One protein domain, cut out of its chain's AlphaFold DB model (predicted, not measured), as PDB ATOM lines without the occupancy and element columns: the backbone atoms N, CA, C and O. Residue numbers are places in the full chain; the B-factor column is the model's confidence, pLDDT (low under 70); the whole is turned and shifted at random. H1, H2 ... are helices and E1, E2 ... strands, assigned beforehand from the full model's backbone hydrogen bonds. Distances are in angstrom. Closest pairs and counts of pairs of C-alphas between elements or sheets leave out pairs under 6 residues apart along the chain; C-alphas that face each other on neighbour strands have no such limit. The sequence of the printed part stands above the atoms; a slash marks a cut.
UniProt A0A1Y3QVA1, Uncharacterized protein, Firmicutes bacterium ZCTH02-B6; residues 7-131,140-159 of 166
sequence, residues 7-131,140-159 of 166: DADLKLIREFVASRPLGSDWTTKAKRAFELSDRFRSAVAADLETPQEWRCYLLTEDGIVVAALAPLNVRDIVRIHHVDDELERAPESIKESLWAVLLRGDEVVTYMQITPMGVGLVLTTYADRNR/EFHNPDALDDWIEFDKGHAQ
ATOM      1  N   ASP A   7     163.480 134.491 160.754       86.62
ATOM      2  CA  ASP A   7     162.938 133.176 161.105       86.62
ATOM      3  C   ASP A   7     161.567 133.289 161.790       86.62
ATOM      4  O   ASP A   7     160.664 132.491 161.506       86.62
ATOM      5  N   ALA A   8     161.379 134.299 162.647       89.75
ATOM      6  CA  ALA A   8     160.083 134.598 163.255       89.75
ATOM      7  C   ALA A   8     159.048 135.037 162.205       89.75
ATOM      8  O   ALA A   8     157.931 134.514 162.186       89.75
ATOM      9  N   ASP A   9     159.436 135.918 161.282       91.44
ATOM     10  CA  ASP A   9     158.576 136.371 160.186       91.44
ATOM     11  C   ASP A   9     158.162 135.203 159.276       91.44
ATOM     12  O   ASP A   9     156.982 135.041 158.957       91.44
ATOM     13  N   LEU A  10     159.100 134.327 158.894       89.31
ATOM     14  CA  LEU A  10     158.784 133.153 158.073       89.31
ATOM     15  C   LEU A  10     157.814 132.201 158.771       89.31
ATOM     16  O   LEU A  10     156.960 131.598 158.114       89.31
ATOM     17  N   LYS A  11     157.932 132.046 160.092       90.94
ATOM     18  CA  LYS A  11     156.988 131.247 160.872       90.94
ATOM     19  C   LYS A  11     155.586 131.858 160.819       90.94
ATOM     20  O   LYS A  11     154.643 131.141 160.484       90.94
ATOM     21  N   LEU A  12     155.465 133.166 161.062       90.62
ATOM     22  CA  LEU A  12     154.195 133.897 160.983       90.62
ATOM     23  C   LEU A  12     153.547 133.764 159.600       90.62
ATOM     24  O   LEU A  12     152.357 133.459 159.494       90.62
ATOM     25  N   ILE A  13     154.331 133.933 158.532       89.31
ATOM     26  CA  ILE A  13     153.847 133.823 157.151       89.31
ATOM     27  C   ILE A  13     153.349 132.405 156.862       89.31
ATOM     28  O   ILE A  13     152.262 132.242 156.311       89.31
ATOM     29  N   ARG A  14     154.098 131.370 157.258       87.31
ATOM     30  CA  ARG A  14     153.695 129.970 157.048       87.31
ATOM     31  C   ARG A  14     152.403 129.627 157.779       87.31
ATOM     32  O   ARG A  14     151.529 129.002 157.187       87.31
ATOM     33  N   GLU A  15     152.266 130.042 159.037       88.25
ATOM     34  CA  GLU A  15     151.042 129.833 159.823       88.25
ATOM     35  C   GLU A  15     149.845 130.547 159.184       88.25
ATOM     36  O   GLU A  15     148.764 129.971 159.028       88.25
ATOM     37  N   PHE A  16     150.055 131.785 158.736       83.56
ATOM     38  CA  PHE A  16     149.033 132.572 158.068       83.56
ATOM     39  C   PHE A  16     148.596 131.941 156.733       83.56
ATOM     40  O   PHE A  16     147.396 131.751 156.520       83.56
ATOM     41  N   VAL A  17     149.539 131.545 155.872       77.12
ATOM     42  CA  VAL A  17     149.260 130.892 154.579       77.12
ATOM     43  C   VAL A  17     148.624 129.513 154.770       77.12
ATOM     44  O   VAL A  17     147.698 129.165 154.042       77.12
ATOM     45  N   ALA A  18     149.027 128.742 155.783       79.00
ATOM     46  CA  ALA A  18     148.387 127.462 156.094       79.00
ATOM     47  C   ALA A  18     146.903 127.632 156.469       79.00
ATOM     48  O   ALA A  18     146.068 126.809 156.095       79.00
ATOM     49  N   SER A  19     146.555 128.721 157.166       76.25
ATOM     50  CA  SER A  19     145.158 129.050 157.488       76.25
ATOM     51  C   SER A  19     144.361 129.592 156.290       76.25
ATOM     52  O   SER A  19     143.128 129.548 156.288       76.25
ATOM     53  N   ARG A  20     145.053 130.109 155.266       71.81
ATOM     54  CA  ARG A  20     144.482 130.755 154.075       71.81
ATOM     55  C   ARG A  20     145.328 130.416 152.835       71.81
ATOM     56  O   ARG A  20     146.135 131.245 152.416       71.81
ATOM     57  N   PRO A  21     145.152 129.221 152.237       66.69
ATOM     58  CA  PRO A  21     146.000 128.782 151.135       66.69
ATOM     59  C   PRO A  21     145.944 129.751 149.953       66.69
ATOM     60  O   PRO A  21     144.852 130.152 149.515       66.69
ATOM     61  N   LEU A  22     147.124 130.089 149.433       65.00
ATOM     62  CA  LEU A  22     147.296 130.804 148.170       65.00
ATOM     63  C   LEU A  22     146.569 130.029 147.048       65.00
ATOM     64  O   LEU A  22     146.475 128.806 147.098       65.00
ATOM     65  N   GLY A  23     145.966 130.734 146.085       57.09
ATOM     66  CA  GLY A  23     145.324 130.096 144.919       57.09
ATOM     67  C   GLY A  23     143.930 129.462 145.116       57.09
ATOM     68  O   GLY A  23     143.399 128.882 144.173       57.09
ATOM     69  N   SER A  24     143.281 129.581 146.283       55.16
ATOM     70  CA  SER A  24     141.991 128.902 146.556       55.16
ATOM     71  C   SER A  24     140.731 129.518 145.886       55.16
ATOM     72  O   SER A  24     140.727 130.674 145.464       55.16
ATOM     73  N   ASP A  25     139.663 128.707 145.780       48.72
ATOM     74  CA  ASP A  25     138.445 128.860 144.951       48.72
ATOM     75  C   ASP A  25     137.697 130.217 144.986       48.72
ATOM     76  O   ASP A  25     137.535 130.871 146.022       48.72
ATOM     77  N   TRP A  26     137.143 130.589 143.823       38.75
ATOM     78  CA  TRP A  26     136.619 131.919 143.459       38.75
ATOM     79  C   TRP A  26     135.499 132.489 144.344       38.75
ATOM     80  O   TRP A  26     135.449 133.697 144.562       38.75
ATOM     81  N   THR A  27     134.621 131.663 144.909       44.44
ATOM     82  CA  THR A  27     133.542 132.129 145.804       44.44
ATOM     83  C   THR A  27     134.050 132.526 147.192       44.44
ATOM     84  O   THR A  27     133.428 133.341 147.872       44.44
ATOM     85  N   THR A  28     135.217 132.014 147.592       53.97
ATOM     86  CA  THR A  28     135.872 132.359 148.861       53.97
ATOM     87  C   THR A  28     136.838 133.541 148.698       53.97
ATOM     88  O   THR A  28     137.177 134.189 149.689       53.97
ATOM     89  N   LYS A  29     137.237 133.877 147.458       59.69
ATOM     90  CA  LYS A  29     138.139 135.001 147.155       59.69
ATOM     91  C   LYS A  29     137.540 136.360 147.510       59.69
ATOM     92  O   LYS A  29     138.211 137.128 148.179       59.69
ATOM     93  N   ALA A  30     136.290 136.649 147.139       57.28
ATOM     94  CA  ALA A  30     135.717 137.990 147.321       57.28
ATOM     95  C   ALA A  30     135.571 138.389 148.800       57.28
ATOM     96  O   ALA A  30     135.986 139.472 149.201       57.28
ATOM     97  N   LYS A  31     135.039 137.486 149.638       61.62
ATOM     98  CA  LYS A  31     134.913 137.733 151.084       61.62
ATOM     99  C   LYS A  31     136.284 137.885 151.751       61.62
ATOM    100  O   LYS A  31     136.463 138.777 152.569       61.62
ATOM    101  N   ARG A  32     137.255 137.043 151.380       67.06
ATOM    102  CA  ARG A  32     138.621 137.118 151.916       67.06
ATOM    103  C   ARG A  32     139.350 138.378 151.462       67.06
ATOM    104  O   ARG A  32     139.998 139.008 152.284       67.06
ATOM    105  N   ALA A  33     139.221 138.761 150.195       68.25
ATOM    106  CA  ALA A  33     139.787 139.998 149.665       68.25
ATOM    107  C   ALA A  33     139.244 141.212 150.426       68.25
ATOM    108  O   ALA A  33     140.017 142.083 150.812       68.25
ATOM    109  N   PHE A  34     137.942 141.218 150.728       64.62
ATOM    110  CA  PHE A  34     137.324 142.256 151.545       64.62
ATOM    111  C   PHE A  34     137.886 142.279 152.977       64.62
ATOM    112  O   PHE A  34     138.383 143.309 153.417       64.62
ATOM    113  N   GLU A  35     137.907 141.137 153.677       75.31
ATOM    114  CA  GLU A  35     138.456 141.038 155.044       75.31
ATOM    115  C   GLU A  35     139.930 141.477 155.129       75.31
ATOM    116  O   GLU A  35     140.336 142.144 156.079       75.31
ATOM    117  N   LEU A  36     140.744 141.102 154.138       77.94
ATOM    118  CA  LEU A  36     142.156 141.479 154.067       77.94
ATOM    119  C   LEU A  36     142.338 142.959 153.723       77.94
ATOM    120  O   LEU A  36     143.230 143.596 154.277       77.94
ATOM    121  N   SER A  37     141.470 143.518 152.877       78.38
ATOM    122  CA  SER A  37     141.456 144.954 152.576       78.38
ATOM    123  C   SER A  37     141.097 145.779 153.811       78.38
ATOM    124  O   SER A  37     141.768 146.766 154.104       78.38
ATOM    125  N   ASP A  38     140.094 145.355 154.584       80.88
ATOM    126  CA  ASP A  38     139.708 146.024 155.831       80.88
ATOM    127  C   ASP A  38     140.824 145.956 156.878       80.88
ATOM    128  O   ASP A  38     141.136 146.951 157.542       80.88
ATOM    129  N   ARG A  39     141.470 144.789 157.004       85.69
ATOM    130  CA  ARG A  39     142.617 144.611 157.903       85.69
ATOM    131  C   ARG A  39     143.793 145.488 157.491       85.69
ATOM    132  O   ARG A  39     144.404 146.121 158.349       85.69
ATOM    133  N   PHE A  40     144.074 145.569 156.193       88.62
ATOM    134  CA  PHE A  40     145.097 146.447 155.641       88.62
ATOM    135  C   PHE A  40     144.834 147.916 155.956       88.62
ATOM    136  O   PHE A  40     145.689 148.578 156.541       88.62
ATOM    137  N   ARG A  41     143.628 148.404 155.657       84.81
ATOM    138  CA  ARG A  41     143.218 149.784 155.949       84.81
ATOM    139  C   ARG A  41     143.341 150.114 157.430       84.81
ATOM    140  O   ARG A  41     143.902 151.147 157.784       84.81
ATOM    141  N   SER A  42     142.880 149.208 158.290       87.25
ATOM    142  CA  SER A  42     142.980 149.363 159.744       87.25
ATOM    143  C   SER A  42     144.437 149.445 160.208       87.25
ATOM    144  O   SER A  42     144.769 150.286 161.041       87.25
ATOM    145  N   ALA A  43     145.323 148.619 159.647       89.75
ATOM    146  CA  ALA A  43     146.748 148.644 159.965       89.75
ATOM    147  C   ALA A  43     147.439 149.927 159.474       89.75
ATOM    148  O   ALA A  43     148.242 150.489 160.213       89.75
ATOM    149  N   VAL A  44     147.104 150.416 158.274       88.19
ATOM    150  CA  VAL A  44     147.600 151.696 157.736       88.19
ATOM    151  C   VAL A  44     147.156 152.866 158.614       88.19
ATOM    152  O   VAL A  44     147.984 153.688 158.995       88.19
ATOM    153  N   ALA A  45     145.876 152.918 158.996       85.56
ATOM    154  CA  ALA A  45     145.356 153.954 159.888       85.56
ATOM    155  C   ALA A  45     146.043 153.924 161.264       85.56
ATOM    156  O   ALA A  45     146.479 154.960 161.759       85.56
ATOM    157  N   ALA A  46     146.212 152.732 161.847       84.81
ATOM    158  CA  ALA A  46     146.919 152.559 163.115       84.81
ATOM    159  C   ALA A  46     148.395 152.978 163.036       84.81
ATOM    160  O   ALA A  46     148.979 153.373 164.045       84.81
ATOM    161  N   ASP A  47     149.014 152.891 161.858       86.81
ATOM    162  CA  ASP A  47     150.400 153.298 161.648       86.81
ATOM    163  C   ASP A  47     150.596 154.817 161.659       86.81
ATOM    164  O   ASP A  47     151.641 155.294 162.093       86.81
ATOM    165  N   LEU A  48     149.573 155.577 161.252       79.62
ATOM    166  CA  LEU A  48     149.580 157.039 161.351       79.62
ATOM    167  C   LEU A  48     149.612 157.512 162.811       79.62
ATOM    168  O   LEU A  48     150.173 158.566 163.106       79.62
ATOM    169  N   GLU A  49     149.026 156.736 163.724       83.81
ATOM    170  CA  GLU A  49     149.008 157.032 165.160       83.81
ATOM    171  C   GLU A  49     150.225 156.446 165.884       83.81
ATOM    172  O   GLU A  49     150.852 157.110 166.708       83.81
ATOM    173  N   THR A  50     150.556 155.187 165.591       86.69
ATOM    174  CA  THR A  50     151.664 154.446 166.202       86.69
ATOM    175  C   THR A  50     152.501 153.790 165.104       86.69
ATOM    176  O   THR A  50     152.203 152.658 164.711       86.69
ATOM    177  N   PRO A  51     153.555 154.463 164.614       87.31
ATOM    178  CA  PRO A  51     154.394 153.922 163.553       87.31
ATOM    179  C   PRO A  51     155.046 152.601 163.961       87.31
ATOM    180  O   PRO A  51     155.651 152.498 165.033       87.31
ATOM    181  N   GLN A  52     154.950 151.599 163.093       88.44
ATOM    182  CA  GLN A  52     155.647 150.325 163.230       88.44
ATOM    183  C   GLN A  52     156.500 150.018 162.000       88.44
ATOM    184  O   GLN A  52     156.392 150.643 160.947       88.44
ATOM    185  N   GLU A  53     157.395 149.045 162.151       88.88
ATOM    186  CA  GLU A  53     158.183 148.556 161.030       88.88
ATOM    187  C   GLU A  53     157.299 147.730 160.099       88.88
ATOM    188  O   GLU A  53     156.665 146.760 160.527       88.88
ATOM    189  N   TRP A  54     157.303 148.101 158.822       91.75
ATOM    190  CA  TRP A  54     156.667 147.322 157.778       91.75
ATOM    191  C   TRP A  54     157.673 146.496 156.998       91.75
ATOM    192  O   TRP A  54     158.815 146.913 156.769       91.75
ATOM    193  N   ARG A  55     157.218 145.327 156.551       92.56
ATOM    194  CA  ARG A  55     158.013 144.380 155.770       92.56
ATOM    195  C   ARG A  55     157.159 143.779 154.663       92.56
ATOM    196  O   ARG A  55     155.979 143.510 154.869       92.56
ATOM    197  N   CYS A  56     157.755 143.566 153.496       91.75
ATOM    198  CA  CYS A  56     157.111 142.876 152.382       91.75
ATOM    199  C   CYS A  56     157.946 141.664 151.983       91.75
ATOM    200  O   CYS A  56     159.150 141.775 151.751       91.75
ATOM    201  N   TYR A  57     157.296 140.513 151.885       91.44
ATOM    202  CA  TYR A  57     157.892 139.278 151.403       91.44
ATOM    203  C   TYR A  57     157.259 138.918 150.070       91.44
ATOM    204  O   TYR A  57     156.037 138.868 149.962       91.44
ATOM    205  N   LEU A  58     158.088 138.659 149.062       89.94
ATOM    206  CA  LEU A  58     157.642 138.095 147.795       89.94
ATOM    207  C   LEU A  58     157.833 136.585 147.849       89.94
ATOM    208  O   LEU A  58     158.937 136.116 148.145       89.94
ATOM    209  N   LEU A  59     156.774 135.833 147.566       88.06
ATOM    210  CA  LEU A  59     156.761 134.378 147.636       88.06
ATOM    211  C   LEU A  59     156.269 133.744 146.339       88.06
ATOM    212  O   LEU A  59     155.443 134.313 145.628       88.06
ATOM    213  N   THR A  60     156.739 132.534 146.056       84.19
ATOM    214  CA  THR A  60     156.103 131.647 145.075       84.19
ATOM    215  C   THR A  60     154.782 131.089 145.619       84.19
ATOM    216  O   THR A  60     154.492 131.208 146.811       84.19
ATOM    217  N   GLU A  61     153.987 130.436 144.767       78.69
ATOM    218  CA  GLU A  61     152.770 129.721 145.192       78.69
ATOM    219  C   GLU A  61     153.060 128.635 146.248       78.69
ATOM    220  O   GLU A  61     152.287 128.467 147.188       78.69
ATOM    221  N   ASP A  62     154.231 127.991 146.170       78.12
ATOM    222  CA  ASP A  62     154.711 127.009 147.155       78.12
ATOM    223  C   ASP A  62     155.235 127.641 148.464       78.12
ATOM    224  O   ASP A  62     155.741 126.943 149.345       78.12
ATOM    225  N   GLY A  63     155.165 128.970 148.605       77.25
ATOM    226  CA  GLY A  63     155.618 129.686 149.799       77.25
ATOM    227  C   GLY A  63     157.139 129.841 149.910       77.25
ATOM    228  O   GLY A  63     157.653 130.076 151.007       77.25
ATOM    229  N   ILE A  64     157.878 129.717 148.804       84.31
ATOM    230  CA  ILE A  64     159.323 129.991 148.774       84.31
ATOM    231  C   ILE A  64     159.529 131.501 148.700       84.31
ATOM    232  O   ILE A  64     159.039 132.139 147.773       84.31
ATOM    233  N   VAL A  65     160.284 132.072 149.642       88.38
ATOM    234  CA  VAL A  65     160.623 133.502 149.623       88.38
ATOM    235  C   VAL A  65     161.661 133.788 148.545       88.38
ATOM    236  O   VAL A  65     162.762 133.240 148.577       88.38
ATOM    237  N   VAL A  66     161.317 134.681 147.620       87.38
ATOM    238  CA  VAL A  66     162.202 135.138 146.538       87.38
ATOM    239  C   VAL A  66     162.818 136.507 146.825       87.38
ATOM    240  O   VAL A  66     163.910 136.799 146.347       87.38
ATOM    241  N   ALA A  67     162.149 137.339 147.627       87.94
ATOM    242  CA  ALA A  67     162.675 138.619 148.087       87.94
ATOM    243  C   ALA A  67     162.058 139.013 149.434       87.94
ATOM    244  O   ALA A  67     160.905 138.690 149.716       87.94
ATOM    245  N   ALA A  68     162.825 139.750 150.235       89.62
ATOM    246  CA  ALA A  68     162.374 140.368 151.475       89.62
ATOM    247  C   ALA A  68     162.760 141.851 151.458       89.62
ATOM    248  O   ALA A  68     163.928 142.193 151.266       89.62
ATOM    249  N   LEU A  69     161.769 142.719 151.632       88.69
ATOM    250  CA  LEU A  69     161.892 144.169 151.561       88.69
ATOM    251  C   LEU A  69     161.617 144.735 152.950       88.69
ATOM    252  O   LEU A  69     160.490 144.664 153.445       88.69
ATOM    253  N   ALA A  70     162.663 145.252 153.590       87.06
ATOM    254  CA  ALA A  70     162.604 145.800 154.937       87.06
ATOM    255  C   ALA A  70     163.818 146.710 155.219       87.06
ATOM    256  O   ALA A  70     164.932 146.371 154.808       87.06
ATOM    257  N   PRO A  71     163.650 147.801 155.989       86.56
ATOM    258  CA  PRO A  71     162.375 148.318 156.488       86.56
ATOM    259  C   PRO A  71     161.607 149.084 155.397       86.56
ATOM    260  O   PRO A  71     162.207 149.761 154.561       86.56
ATOM    261  N   LEU A  72     160.277 149.011 155.431       84.62
ATOM    262  CA  LEU A  72     159.374 149.816 154.602       84.62
ATOM    263  C   LEU A  72     158.633 150.840 155.468       84.62
ATOM    264  O   LEU A  72     158.419 150.616 156.662       84.62
ATOM    265  N   ASN A  73     158.244 151.971 154.877       83.12
ATOM    266  CA  ASN A  73     157.289 152.887 155.502       83.12
ATOM    267  C   ASN A  73     155.870 152.646 154.961       83.12
ATOM    268  O   ASN A  73     155.671 151.947 153.965       83.12
ATOM    269  N   VAL A  74     154.883 153.273 155.602       83.81
ATOM    270  CA  VAL A  74     153.470 153.145 155.223       83.81
ATOM    271  C   VAL A  74     153.194 153.537 153.764       83.81
ATOM    272  O   VAL A  74     152.380 152.900 153.102       83.81
ATOM    273  N   ARG A  75     153.911 154.527 153.214       81.69
ATOM    274  CA  ARG A  75     153.740 154.966 151.819       81.69
ATOM    275  C   ARG A  75     154.208 153.894 150.834       81.69
ATOM    276  O   ARG A  75     153.532 153.665 149.836       81.69
ATOM    277  N   ASP A  76     155.334 153.235 151.105       80.88
ATOM    278  CA  ASP A  76     155.838 152.142 150.264       80.88
ATOM    279  C   ASP A  76     154.837 150.983 150.237       80.88
ATOM    280  O   ASP A  76     154.542 150.422 149.188       80.88
ATOM    281  N   ILE A  77     154.280 150.660 151.400       85.12
ATOM    282  CA  ILE A  77     153.318 149.578 151.577       85.12
ATOM    283  C   ILE A  77     152.000 149.848 150.855       85.12
ATOM    284  O   ILE A  77     151.498 148.959 150.170       85.12
ATOM    285  N   VAL A  78     151.465 151.067 150.960       83.81
ATOM    286  CA  VAL A  78     150.272 151.479 150.207       83.81
ATOM    287  C   VAL A  78     150.539 151.368 148.709       83.81
ATOM    288  O   VAL A  78     149.746 150.762 147.997       83.81
ATOM    289  N   ARG A  79     151.696 151.840 148.228       78.50
ATOM    290  CA  ARG A  79     152.072 151.688 146.815       78.50
ATOM    291  C   ARG A  79     152.109 150.227 146.386       78.50
ATOM    292  O   ARG A  79     151.471 149.902 145.396       78.50
ATOM    293  N   ILE A  80     152.793 149.361 147.141       79.94
ATOM    294  CA  ILE A  80     152.860 147.913 146.873       79.94
ATOM    295  C   ILE A  80     151.452 147.309 146.802       79.94
ATOM    296  O   ILE A  80     151.170 146.549 145.881       79.94
ATOM    297  N   HIS A  81     150.567 147.686 147.729       80.44
ATOM    298  CA  HIS A  81     149.186 147.209 147.773       80.44
ATOM    299  C   HIS A  81     148.360 147.603 146.534       80.44
ATOM    300  O   HIS A  81     147.444 146.881 146.156       80.44
ATOM    301  N   HIS A  82     148.691 148.718 145.880       74.12
ATOM    302  CA  HIS A  82     147.977 149.222 144.701       74.12
ATOM    303  C   HIS A  82     148.573 148.791 143.360       74.12
ATOM    304  O   HIS A  82     147.970 149.053 142.322       74.12
ATOM    305  N   VAL A  83     149.723 148.108 143.349       70.50
ATOM    306  CA  VAL A  83     150.399 147.713 142.102       70.50
ATOM    307  C   VAL A  83     149.515 146.844 141.191       70.50
ATOM    308  O   VAL A  83     149.736 146.833 139.985       70.50
ATOM    309  N   ASP A  84     148.504 146.156 141.731       59.12
ATOM    310  CA  ASP A  84     147.626 145.266 140.956       59.12
ATOM    311  C   ASP A  84     146.302 145.916 140.498       59.12
ATOM    312  O   ASP A  84     145.710 145.438 139.530       59.12
ATOM    313  N   ASP A  85     145.881 147.050 141.084       55.06
ATOM    314  CA  ASP A  85     144.676 147.787 140.637       55.06
ATOM    315  C   ASP A  85     144.839 148.317 139.196       55.06
ATOM    316  O   ASP A  85     143.872 148.464 138.447       55.06
ATOM    317  N   GLU A  86     146.078 148.572 138.767       49.06
ATOM    318  CA  GLU A  86     146.385 149.054 137.415       49.06
ATOM    319  C   GLU A  86     146.559 147.920 136.384       49.06
ATOM    320  O   GLU A  86     146.646 148.181 135.179       49.06
ATOM    321  N   LEU A  87     146.590 146.654 136.826       49.31
ATOM    322  CA  LEU A  87     147.034 145.507 136.022       49.31
ATOM    323  C   LEU A  87     145.933 144.510 135.644       49.31
ATOM    324  O   LEU A  87     146.203 143.606 134.849       49.31
ATOM    325  N   GLU A  88     144.681 144.736 136.065       49.84
ATOM    326  CA  GLU A  88     143.480 143.955 135.687       49.84
ATOM    327  C   GLU A  88     143.228 143.840 134.161       49.84
ATOM    328  O   GLU A  88     142.299 143.165 133.718       49.84
ATOM    329  N   ARG A  89     144.049 144.479 133.318       50.69
ATOM    330  CA  ARG A  89     143.966 144.420 131.849       50.69
ATOM    331  C   ARG A  89     144.974 143.474 131.191       50.69
ATOM    332  O   ARG A  89     144.992 143.389 129.962       50.69
ATOM    333  N   ALA A  90     145.827 142.790 131.954       50.28
ATOM    334  CA  ALA A  90     146.816 141.879 131.385       50.28
ATOM    335  C   ALA A  90     146.187 140.517 131.000       50.28
ATOM    336  O   ALA A  90     145.394 139.966 131.762       50.28
ATOM    337  N   PRO A  91     146.515 139.948 129.824       51.91
ATOM    338  CA  PRO A  91     145.957 138.672 129.376       51.91
ATOM    339  C   PRO A  91     146.314 137.505 130.316       51.91
ATOM    340  O   PRO A  91     147.409 137.462 130.878       51.91
ATOM    341  N   GLU A  92     145.419 136.507 130.402       52.94
ATOM    342  CA  GLU A  92     145.504 135.274 131.223       52.94
ATOM    343  C   GLU A  92     146.804 134.448 131.071       52.94
ATOM    344  O   GLU A  92     147.002 133.458 131.779       52.94
ATOM    345  N   SER A  93     147.696 134.807 130.141       46.06
ATOM    346  CA  SER A  93     148.958 134.113 129.874       46.06
ATOM    347  C   SER A  93     150.090 134.459 130.846       46.06
ATOM    348  O   SER A  93     151.142 133.829 130.780       46.06
ATOM    349  N   ILE A  94     149.906 135.412 131.764       50.50
ATOM    350  CA  ILE A  94     150.888 135.712 132.816       50.50
ATOM    351  C   ILE A  94     150.613 134.818 134.040       50.50
ATOM    352  O   ILE A  94     150.200 135.277 135.100       50.50
ATOM    353  N   LYS A  95     150.800 133.502 133.878       51.06
ATOM    354  CA  LYS A  95     150.563 132.488 134.929       51.06
ATOM    355  C   LYS A  95     151.719 132.304 135.919       51.06
ATOM    356  O   LYS A  95     151.652 131.429 136.770       51.06
ATOM    357  N   GLU A  96     152.753 133.133 135.847       58.62
ATOM    358  CA  GLU A  96     153.840 133.154 136.832       58.62
ATOM    359  C   GLU A  96     153.621 134.329 137.784       58.62
ATOM    360  O   GLU A  96     154.261 135.372 137.674       58.62
ATOM    361  N   SER A  97     152.632 134.221 138.668       68.06
ATOM    362  CA  SER A  97     152.393 135.263 139.666       68.06
ATOM    363  C   SER A  97     153.103 134.923 140.966       68.06
ATOM    364  O   SER A  97     152.999 133.805 141.471       68.06
ATOM    365  N   LEU A  98     153.817 135.902 141.510       82.19
ATOM    366  CA  LEU A  98     154.301 135.840 142.881       82.19
ATOM    367  C   LEU A  98     153.194 136.328 143.819       82.19
ATOM    368  O   LEU A  98     152.173 136.866 143.390       82.19
ATOM    369  N   TRP A  99     153.410 136.147 145.111       85.38
ATOM    370  CA  TRP A  99     152.552 136.657 146.165       85.38
ATOM    371  C   TRP A  99     153.334 137.654 147.003       85.38
ATOM    372  O   TRP A  99     154.402 137.325 147.509       85.38
ATOM    373  N   ALA A 100     152.807 138.862 147.158       88.75
ATOM    374  CA  ALA A 100     153.314 139.828 148.118       88.75
ATOM    375  C   ALA A 100     152.587 139.627 149.450       88.75
ATOM    376  O   ALA A 100     151.359 139.656 149.495       88.75
ATOM    377  N   VAL A 101     153.336 139.419 150.531       91.06
ATOM    378  CA  VAL A 101     152.818 139.300 151.899       91.06
ATOM    379  C   VAL A 101     153.351 140.459 152.724       91.06
ATOM    380  O   VAL A 101     154.563 140.666 152.804       91.06
ATOM    381  N   LEU A 102     152.437 141.218 153.324       91.69
ATOM    382  CA  LEU A 102     152.741 142.460 154.027       91.69
ATOM    383  C   LEU A 102     152.619 142.249 155.533       91.69
ATOM    384  O   LEU A 102     151.583 141.789 156.021       91.69
ATOM    385  N   LEU A 103     153.677 142.594 156.261       93.56
ATOM    386  CA  LEU A 103     153.751 142.525 157.716       93.56
ATOM    387  C   LEU A 103     153.868 143.933 158.298       93.56
ATOM    388  O   LEU A 103     154.557 144.784 157.730       93.56
ATOM    389  N   ARG A 104     153.244 144.133 159.460       92.25
ATOM    390  CA  ARG A 104     153.417 145.300 160.330       92.25
ATOM    391  C   ARG A 104     153.738 144.798 161.731       92.25
ATOM    392  O   ARG A 104     152.891 144.163 162.356       92.25
ATOM    393  N   GLY A 105     154.955 145.051 162.209       89.62
ATOM    394  CA  GLY A 105     155.439 144.404 163.430       89.62
ATOM    395  C   GLY A 105     155.294 142.880 163.329       89.62
ATOM    396  O   GLY A 105     155.608 142.296 162.295       89.62
ATOM    397  N   ASP A 106     154.759 142.243 164.365       90.06
ATOM    398  CA  ASP A 106     154.637 140.777 164.438       90.06
ATOM    399  C   ASP A 106     153.319 140.249 163.835       90.06
ATOM    400  O   ASP A 106     152.835 139.170 164.185       90.06
ATOM    401  N   GLU A 107     152.702 141.019 162.936       89.75
ATOM    402  CA  GLU A 107     151.403 140.711 162.348       89.75
ATOM    403  C   GLU A 107     151.461 140.684 160.816       89.75
ATOM    404  O   GLU A 107     151.840 141.663 160.174       89.75
ATOM    405  N   VAL A 108     150.995 139.584 160.209       90.75
ATOM    406  CA  VAL A 108     150.680 139.547 158.771       90.75
ATOM    407  C   VAL A 108     149.379 140.300 158.532       90.75
ATOM    408  O   VAL A 108     148.316 139.843 158.955       90.75
ATOM    409  N   VAL A 109     149.456 141.424 157.829       90.50
ATOM    410  CA  VAL A 109     148.336 142.338 157.589       90.50
ATOM    411  C   VAL A 109     147.507 141.890 156.390       90.50
ATOM    412  O   VAL A 109     146.285 141.780 156.483       90.50
ATOM    413  N   THR A 110     148.164 141.602 155.267       88.62
ATOM    414  CA  THR A 110     147.500 141.195 154.024       88.62
ATOM    415  C   THR A 110     148.439 140.393 153.124       88.62
ATOM    416  O   THR A 110     149.645 140.313 153.372       88.62
ATOM    417  N   TYR A 111     147.870 139.785 152.087       86.81
ATOM    418  CA  TYR A 111     148.604 139.188 150.985       86.81
ATOM    419  C   TYR A 111     147.848 139.389 149.676       86.81
ATOM    420  O   TYR A 111     146.617 139.384 149.652       86.81
ATOM    421  N   MET A 112     148.592 139.527 148.589       82.06
ATOM    422  CA  MET A 112     148.041 139.749 147.258       82.06
ATOM    423  C   MET A 112     148.874 139.021 146.219       82.06
ATOM    424  O   MET A 112     150.085 138.850 146.376       82.06
ATOM    425  N   GLN A 113     148.207 138.577 145.163       79.75
ATOM    426  CA  GLN A 113     148.895 138.119 143.971       79.75
ATOM    427  C   GLN A 113     149.533 139.345 143.312       79.75
ATOM    428  O   GLN A 113     149.010 140.450 143.414       79.75
ATOM    429  N   ILE A 114     150.702 139.170 142.713       77.00
ATOM    430  CA  ILE A 114     151.384 140.240 142.002       77.00
ATOM    431  C   ILE A 114     151.945 139.688 140.697       77.00
ATOM    432  O   ILE A 114     152.580 138.626 140.647       77.00
ATOM    433  N   THR A 115     151.681 140.400 139.609       75.00
ATOM    434  CA  THR A 115     152.221 140.038 138.296       75.00
ATOM    435  C   THR A 115     153.746 140.244 138.255       75.00
ATOM    436  O   THR A 115     154.279 141.048 139.021       75.00
ATOM    437  N   PRO A 116     154.485 139.607 137.328       74.06
ATOM    438  CA  PRO A 116     155.908 139.880 137.111       74.06
ATOM    439  C   PRO A 116     156.220 141.363 136.876       74.06
ATOM    440  O   PRO A 116     157.245 141.862 137.336       74.06
ATOM    441  N   MET A 117     155.327 142.087 136.193       71.50
ATOM    442  CA  MET A 117     155.484 143.527 135.989       71.50
ATOM    443  C   MET A 117     155.316 144.291 137.302       71.50
ATOM    444  O   MET A 117     156.129 145.162 137.611       71.50
ATOM    445  N   GLY A 118     154.326 143.908 138.110       74.25
ATOM    446  CA  GLY A 118     154.149 144.457 139.445       74.25
ATOM    447  C   GLY A 118     155.342 144.183 140.361       74.25
ATOM    448  O   GLY A 118     155.811 145.080 141.054       74.25
ATOM    449  N   VAL A 119     155.921 142.985 140.298       77.81
ATOM    450  CA  VAL A 119     157.160 142.636 141.013       77.81
ATOM    451  C   VAL A 119     158.299 143.557 140.583       77.81
ATOM    452  O   VAL A 119     159.002 144.097 141.434       77.81
ATOM    453  N   GLY A 120     158.452 143.785 139.276       74.88
ATOM    454  CA  GLY A 120     159.416 144.739 138.735       74.88
ATOM    455  C   GLY A 120     159.221 146.148 139.302       74.88
ATOM    456  O   GLY A 120     160.191 146.764 139.741       74.88
ATOM    457  N   LEU A 121     157.980 146.637 139.377       73.31
ATOM    458  CA  LEU A 121     157.660 147.941 139.962       73.31
ATOM    459  C   LEU A 121     157.989 148.008 141.464       73.31
ATOM    460  O   LEU A 121     158.605 148.970 141.924       73.31
ATOM    461  N   VAL A 122     157.641 146.971 142.228       77.81
ATOM    462  CA  VAL A 122     157.935 146.884 143.666       77.81
ATOM    463  C   VAL A 122     159.444 146.887 143.920       77.81
ATOM    464  O   VAL A 122     159.939 147.663 144.740       77.81
ATOM    465  N   LEU A 123     160.189 146.051 143.193       80.31
ATOM    466  CA  LEU A 123     161.638 145.939 143.347       80.31
ATOM    467  C   LEU A 123     162.365 147.206 142.893       80.31
ATOM    468  O   LEU A 123     163.313 147.618 143.557       80.31
ATOM    469  N   THR A 124     161.930 147.848 141.806       72.50
ATOM    470  CA  THR A 124     162.535 149.105 141.330       72.50
ATOM    471  C   THR A 124     162.245 150.269 142.269       72.50
ATOM    472  O   THR A 124     163.172 151.000 142.596       72.50
ATOM    473  N   THR A 125     161.020 150.393 142.790       67.62
ATOM    474  CA  THR A 125     160.669 151.401 143.809       67.62
ATOM    475  C   THR A 125     161.528 151.236 145.065       67.62
ATOM    476  O   THR A 125     162.044 152.207 145.618       67.62
ATOM    477  N   TYR A 126     161.725 149.991 145.508       73.12
ATOM    478  CA  TYR A 126     162.602 149.702 146.637       73.12
ATOM    479  C   TYR A 126     164.077 149.990 146.320       73.12
ATOM    480  O   TYR A 126     164.792 150.548 147.155       73.12
ATOM    481  N   ALA A 127     164.548 149.625 145.126       71.38
ATOM    482  CA  ALA A 127     165.929 149.825 144.698       71.38
ATOM    483  C   ALA A 127     166.281 151.304 144.499       71.38
ATOM    484  O   ALA A 127     167.369 151.697 144.898       71.38
ATOM    485  N   ASP A 128     165.380 152.124 143.953       65.31
ATOM    486  CA  ASP A 128     165.577 153.571 143.776       65.31
ATOM    487  C   ASP A 128     165.827 154.268 145.123       65.31
ATOM    488  O   ASP A 128     166.757 155.054 145.282       65.31
ATOM    489  N   ARG A 129     165.096 153.855 146.160       62.09
ATOM    490  CA  ARG A 129     165.315 154.331 147.530       62.09
ATOM    491  C   ARG A 129     166.615 153.830 148.163       62.09
ATOM    492  O   ARG A 129     167.179 154.502 149.024       62.09
ATOM    493  N   ASN A 130     167.066 152.638 147.779       54.16
ATOM    494  CA  ASN A 130     168.318 152.037 148.248       54.16
ATOM    495  C   ASN A 130     169.478 152.278 147.274       54.16
ATOM    496  O   ASN A 130     170.521 151.625 147.380       54.16
ATOM    497  N   ARG A 131     169.305 153.198 146.318       51.44
ATOM    498  CA  ARG A 131     170.306 153.519 145.316       51.44
ATOM    499  C   ARG A 131     171.551 154.023 146.038       51.44
ATOM    500  O   ARG A 131     171.538 155.060 146.696       51.44
ATOM    501  N   GLU A 140     162.137 159.846 137.600       37.31
ATOM    502  CA  GLU A 140     161.062 160.528 138.320       37.31
ATOM    503  C   GLU A 140     159.820 159.627 138.329       37.31
ATOM    504  O   GLU A 140     159.162 159.428 137.307       37.31
ATOM    505  N   PHE A 141     159.478 159.071 139.493       41.62
ATOM    506  CA  PHE A 141     158.172 158.455 139.707       41.62
ATOM    507  C   PHE A 141     157.126 159.557 139.919       41.62
ATOM    508  O   PHE A 141     157.078 160.198 140.972       41.62
ATOM    509  N   HIS A 142     156.274 159.780 138.917       38.78
ATOM    510  CA  HIS A 142     155.148 160.702 139.023       38.78
ATOM    511  C   HIS A 142     154.084 160.163 139.989       38.78
ATOM    512  O   HIS A 142     153.394 159.193 139.694       38.78
ATOM    513  N   ASN A 143     153.959 160.862 141.117       45.62
ATOM    514  CA  ASN A 143     152.757 161.123 141.920       45.62
ATOM    515  C   ASN A 143     152.961 160.830 143.427       45.62
ATOM    516  O   ASN A 143     152.606 159.761 143.935       45.62
ATOM    517  N   PRO A 144     153.576 161.769 144.168       44.88
ATOM    518  CA  PRO A 144     153.647 161.722 145.628       44.88
ATOM    519  C   PRO A 144     152.298 161.973 146.336       44.88
ATOM    520  O   PRO A 144     152.211 161.655 147.524       44.88
ATOM    521  N   ASP A 145     151.268 162.452 145.625       48.97
ATOM    522  CA  ASP A 145     149.980 162.908 146.182       48.97
ATOM    523  C   ASP A 145     148.918 161.789 146.279       48.97
ATOM    524  O   ASP A 145     147.912 161.928 146.971       48.97
ATOM    525  N   ALA A 146     149.181 160.616 145.692       55.34
ATOM    526  CA  ALA A 146     148.251 159.479 145.689       55.34
ATOM    527  C   ALA A 146     147.882 158.944 147.092       55.34
ATOM    528  O   ALA A 146     146.850 158.297 147.254       55.34
ATOM    529  N   LEU A 147     148.714 159.194 148.114       49.78
ATOM    530  CA  LEU A 147     148.426 158.781 149.493       49.78
ATOM    531  C   LEU A 147     147.372 159.681 150.153       49.78
ATOM    532  O   LEU A 147     146.500 159.174 150.856       49.78
ATOM    533  N   ASP A 148     147.443 160.993 149.921       51.84
ATOM    534  CA  ASP A 148     146.494 161.948 150.494       51.84
ATOM    535  C   ASP A 148     145.136 161.829 149.790       51.84
ATOM    536  O   ASP A 148     144.108 161.722 150.464       51.84
ATOM    537  N   ASP A 149     145.140 161.678 148.461       51.91
ATOM    538  CA  ASP A 149     143.940 161.380 147.671       51.91
ATOM    539  C   ASP A 149     143.258 160.074 148.124       51.91
ATOM    540  O   ASP A 149     142.029 159.997 148.170       51.91
ATOM    541  N   TRP A 150     144.027 159.048 148.515       49.62
ATOM    542  CA  TRP A 150     143.483 157.791 149.043       49.62
ATOM    543  C   TRP A 150     142.862 157.958 150.434       49.62
ATOM    544  O   TRP A 150     141.747 157.490 150.673       49.62
ATOM    545  N   ILE A 151     143.545 158.664 151.343       54.38
ATOM    546  CA  ILE A 151     143.007 158.977 152.675       54.38
ATOM    547  C   ILE A 151     141.703 159.783 152.546       54.38
ATOM    548  O   ILE A 151     140.762 159.560 153.313       54.38
ATOM    549  N   GLU A 152     141.618 160.711 151.592       55.19
ATOM    550  CA  GLU A 152     140.410 161.502 151.337       55.19
ATOM    551  C   GLU A 152     139.291 160.701 150.659       55.19
ATOM    552  O   GLU A 152     138.140 160.763 151.105       55.19
ATOM    553  N   PHE A 153     139.611 159.902 149.638       51.50
ATOM    554  CA  PHE A 153     138.657 159.022 148.964       51.50
ATOM    555  C   PHE A 153     138.021 158.026 149.947       51.50
ATOM    556  O   PHE A 153     136.799 157.838 149.946       51.50
ATOM    557  N   ASP A 154     138.816 157.443 150.849       48.66
ATOM    558  CA  ASP A 154     138.333 156.426 151.783       48.66
ATOM    559  C   ASP A 154     137.522 157.003 152.953       48.66
ATOM    560  O   ASP A 154     136.510 156.421 153.359       48.66
ATOM    561  N   LYS A 155     137.847 158.220 153.421       48.97
ATOM    562  CA  LYS A 155     136.965 158.987 154.326       48.97
ATOM    563  C   LYS A 155     135.566 159.179 153.727       48.97
ATOM    564  O   LYS A 155     134.578 159.171 154.464       48.97
ATOM    565  N   GLY A 156     135.470 159.314 152.402       46.34
ATOM    566  CA  GLY A 156     134.205 159.393 151.669       46.34
ATOM    567  C   GLY A 156     133.442 158.063 151.565       46.34
ATOM    568  O   GLY A 156     132.212 158.068 151.468       46.34
ATOM    569  N   HIS A 157     134.128 156.917 151.613       43.44
ATOM    570  CA  HIS A 157     133.509 155.585 151.569       43.44
ATOM    571  C   HIS A 157     133.135 155.024 152.945       43.44
ATOM    572  O   HIS A 157     132.086 154.389 153.053       43.44
ATOM    573  N   ALA A 158     133.872 155.358 154.008       43.56
ATOM    574  CA  ALA A 158     133.514 155.002 155.386       43.56
ATOM    575  C   ALA A 158     132.172 155.612 155.859       43.56
ATOM    576  O   ALA A 158     131.583 155.143 156.831       43.56
ATOM    577  N   GLN A 159     131.656 156.638 155.168       41.38
ATOM    578  CA  GLN A 159     130.362 157.270 155.466       41.38
ATOM    579  C   GLN A 159     129.170 156.686 154.693       41.38
ATOM    580  O   GLN A 159     128.032 157.097 154.931       41.38
TER     581      GLN A 159
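This is residues 7 to 131 and 140 to 159 of the 166 residues of an uncharacterized protein of Firmicutes bacterium ZCTH02-B6 (UniProt A0A1Y3QVA1). A twisted four-stranded sheet is the middle of three layers, with H2, H3 and H4 over one face and H1 over the other; H5 sits outside these layers, close to H3. The printed part has 145 residues, with named elements in the order H1 H2 E1 E2 H3 E3 E4 H4 H5: five helices, four strands. The sheet runs E2 E1 E3 E4, all antiparallel; the class is mixed. The whole is compact, radius of gyration of the C-alphas 15.0 A, spanning 36 by 34 by 33 A.

Start at H1, residues 7 to 19, on the sheet; its C-alpha 13 is 6.7 A from C-alpha 108 of E4, residues 107 to 114, their closest pair. On the opposite face find H2, residues 26 to 49; its closest C-alphas to E4 are Leu 36 and Thr 110, 5.4 A. E1, residues 54 to 59, and E2, residues 65 to 72, form a hairpin: N 56 and O 69, 2.9 A. E2, H3, residues 74 to 82, and E3, residues 98 to 104, make a split strand-helix-strand unit, E1 lying between the strands, with a right-handed crossover. Between E1 and E3 look at N 57 and O 101, 2.9 A; in the hairpin E3 and E4, N 102 and O 110, 2.9 A. With residues 44 to 47 alone, H2 only just touches H3, with 3 pairs of C-alphas within 8 A, closest Val 44 and Val 74, 6.5 A. H4, residues 116 to 129, is on the same face as H3, close but not clearly touching it: closest C-alphas Ile 80 and Val 122, 6.1 A. H5, residues 146 to 157, is not on the sheet. Every O i to N i+4 pair is within hydrogen-bond range in H1, H3 and H5; H2 has 17 of 20, H4 9 of 10.

Find C-alpha 7 at (162.938, 133.176, 161.105), where H1 begins. H2 spans 35.4 A, E4 20.4 A and H4 20.1 A; H5 ends at C-alpha 157, (133.509, 155.585, 151.569).

Residues 132 to 139 are cut out; C-alphas 131 and 140 are 13.5 A apart. The link H3 to E3 is long, 15 residues. Mean pLDDT of the printed part is 72.5; residues 140 to 159 are among those under 70.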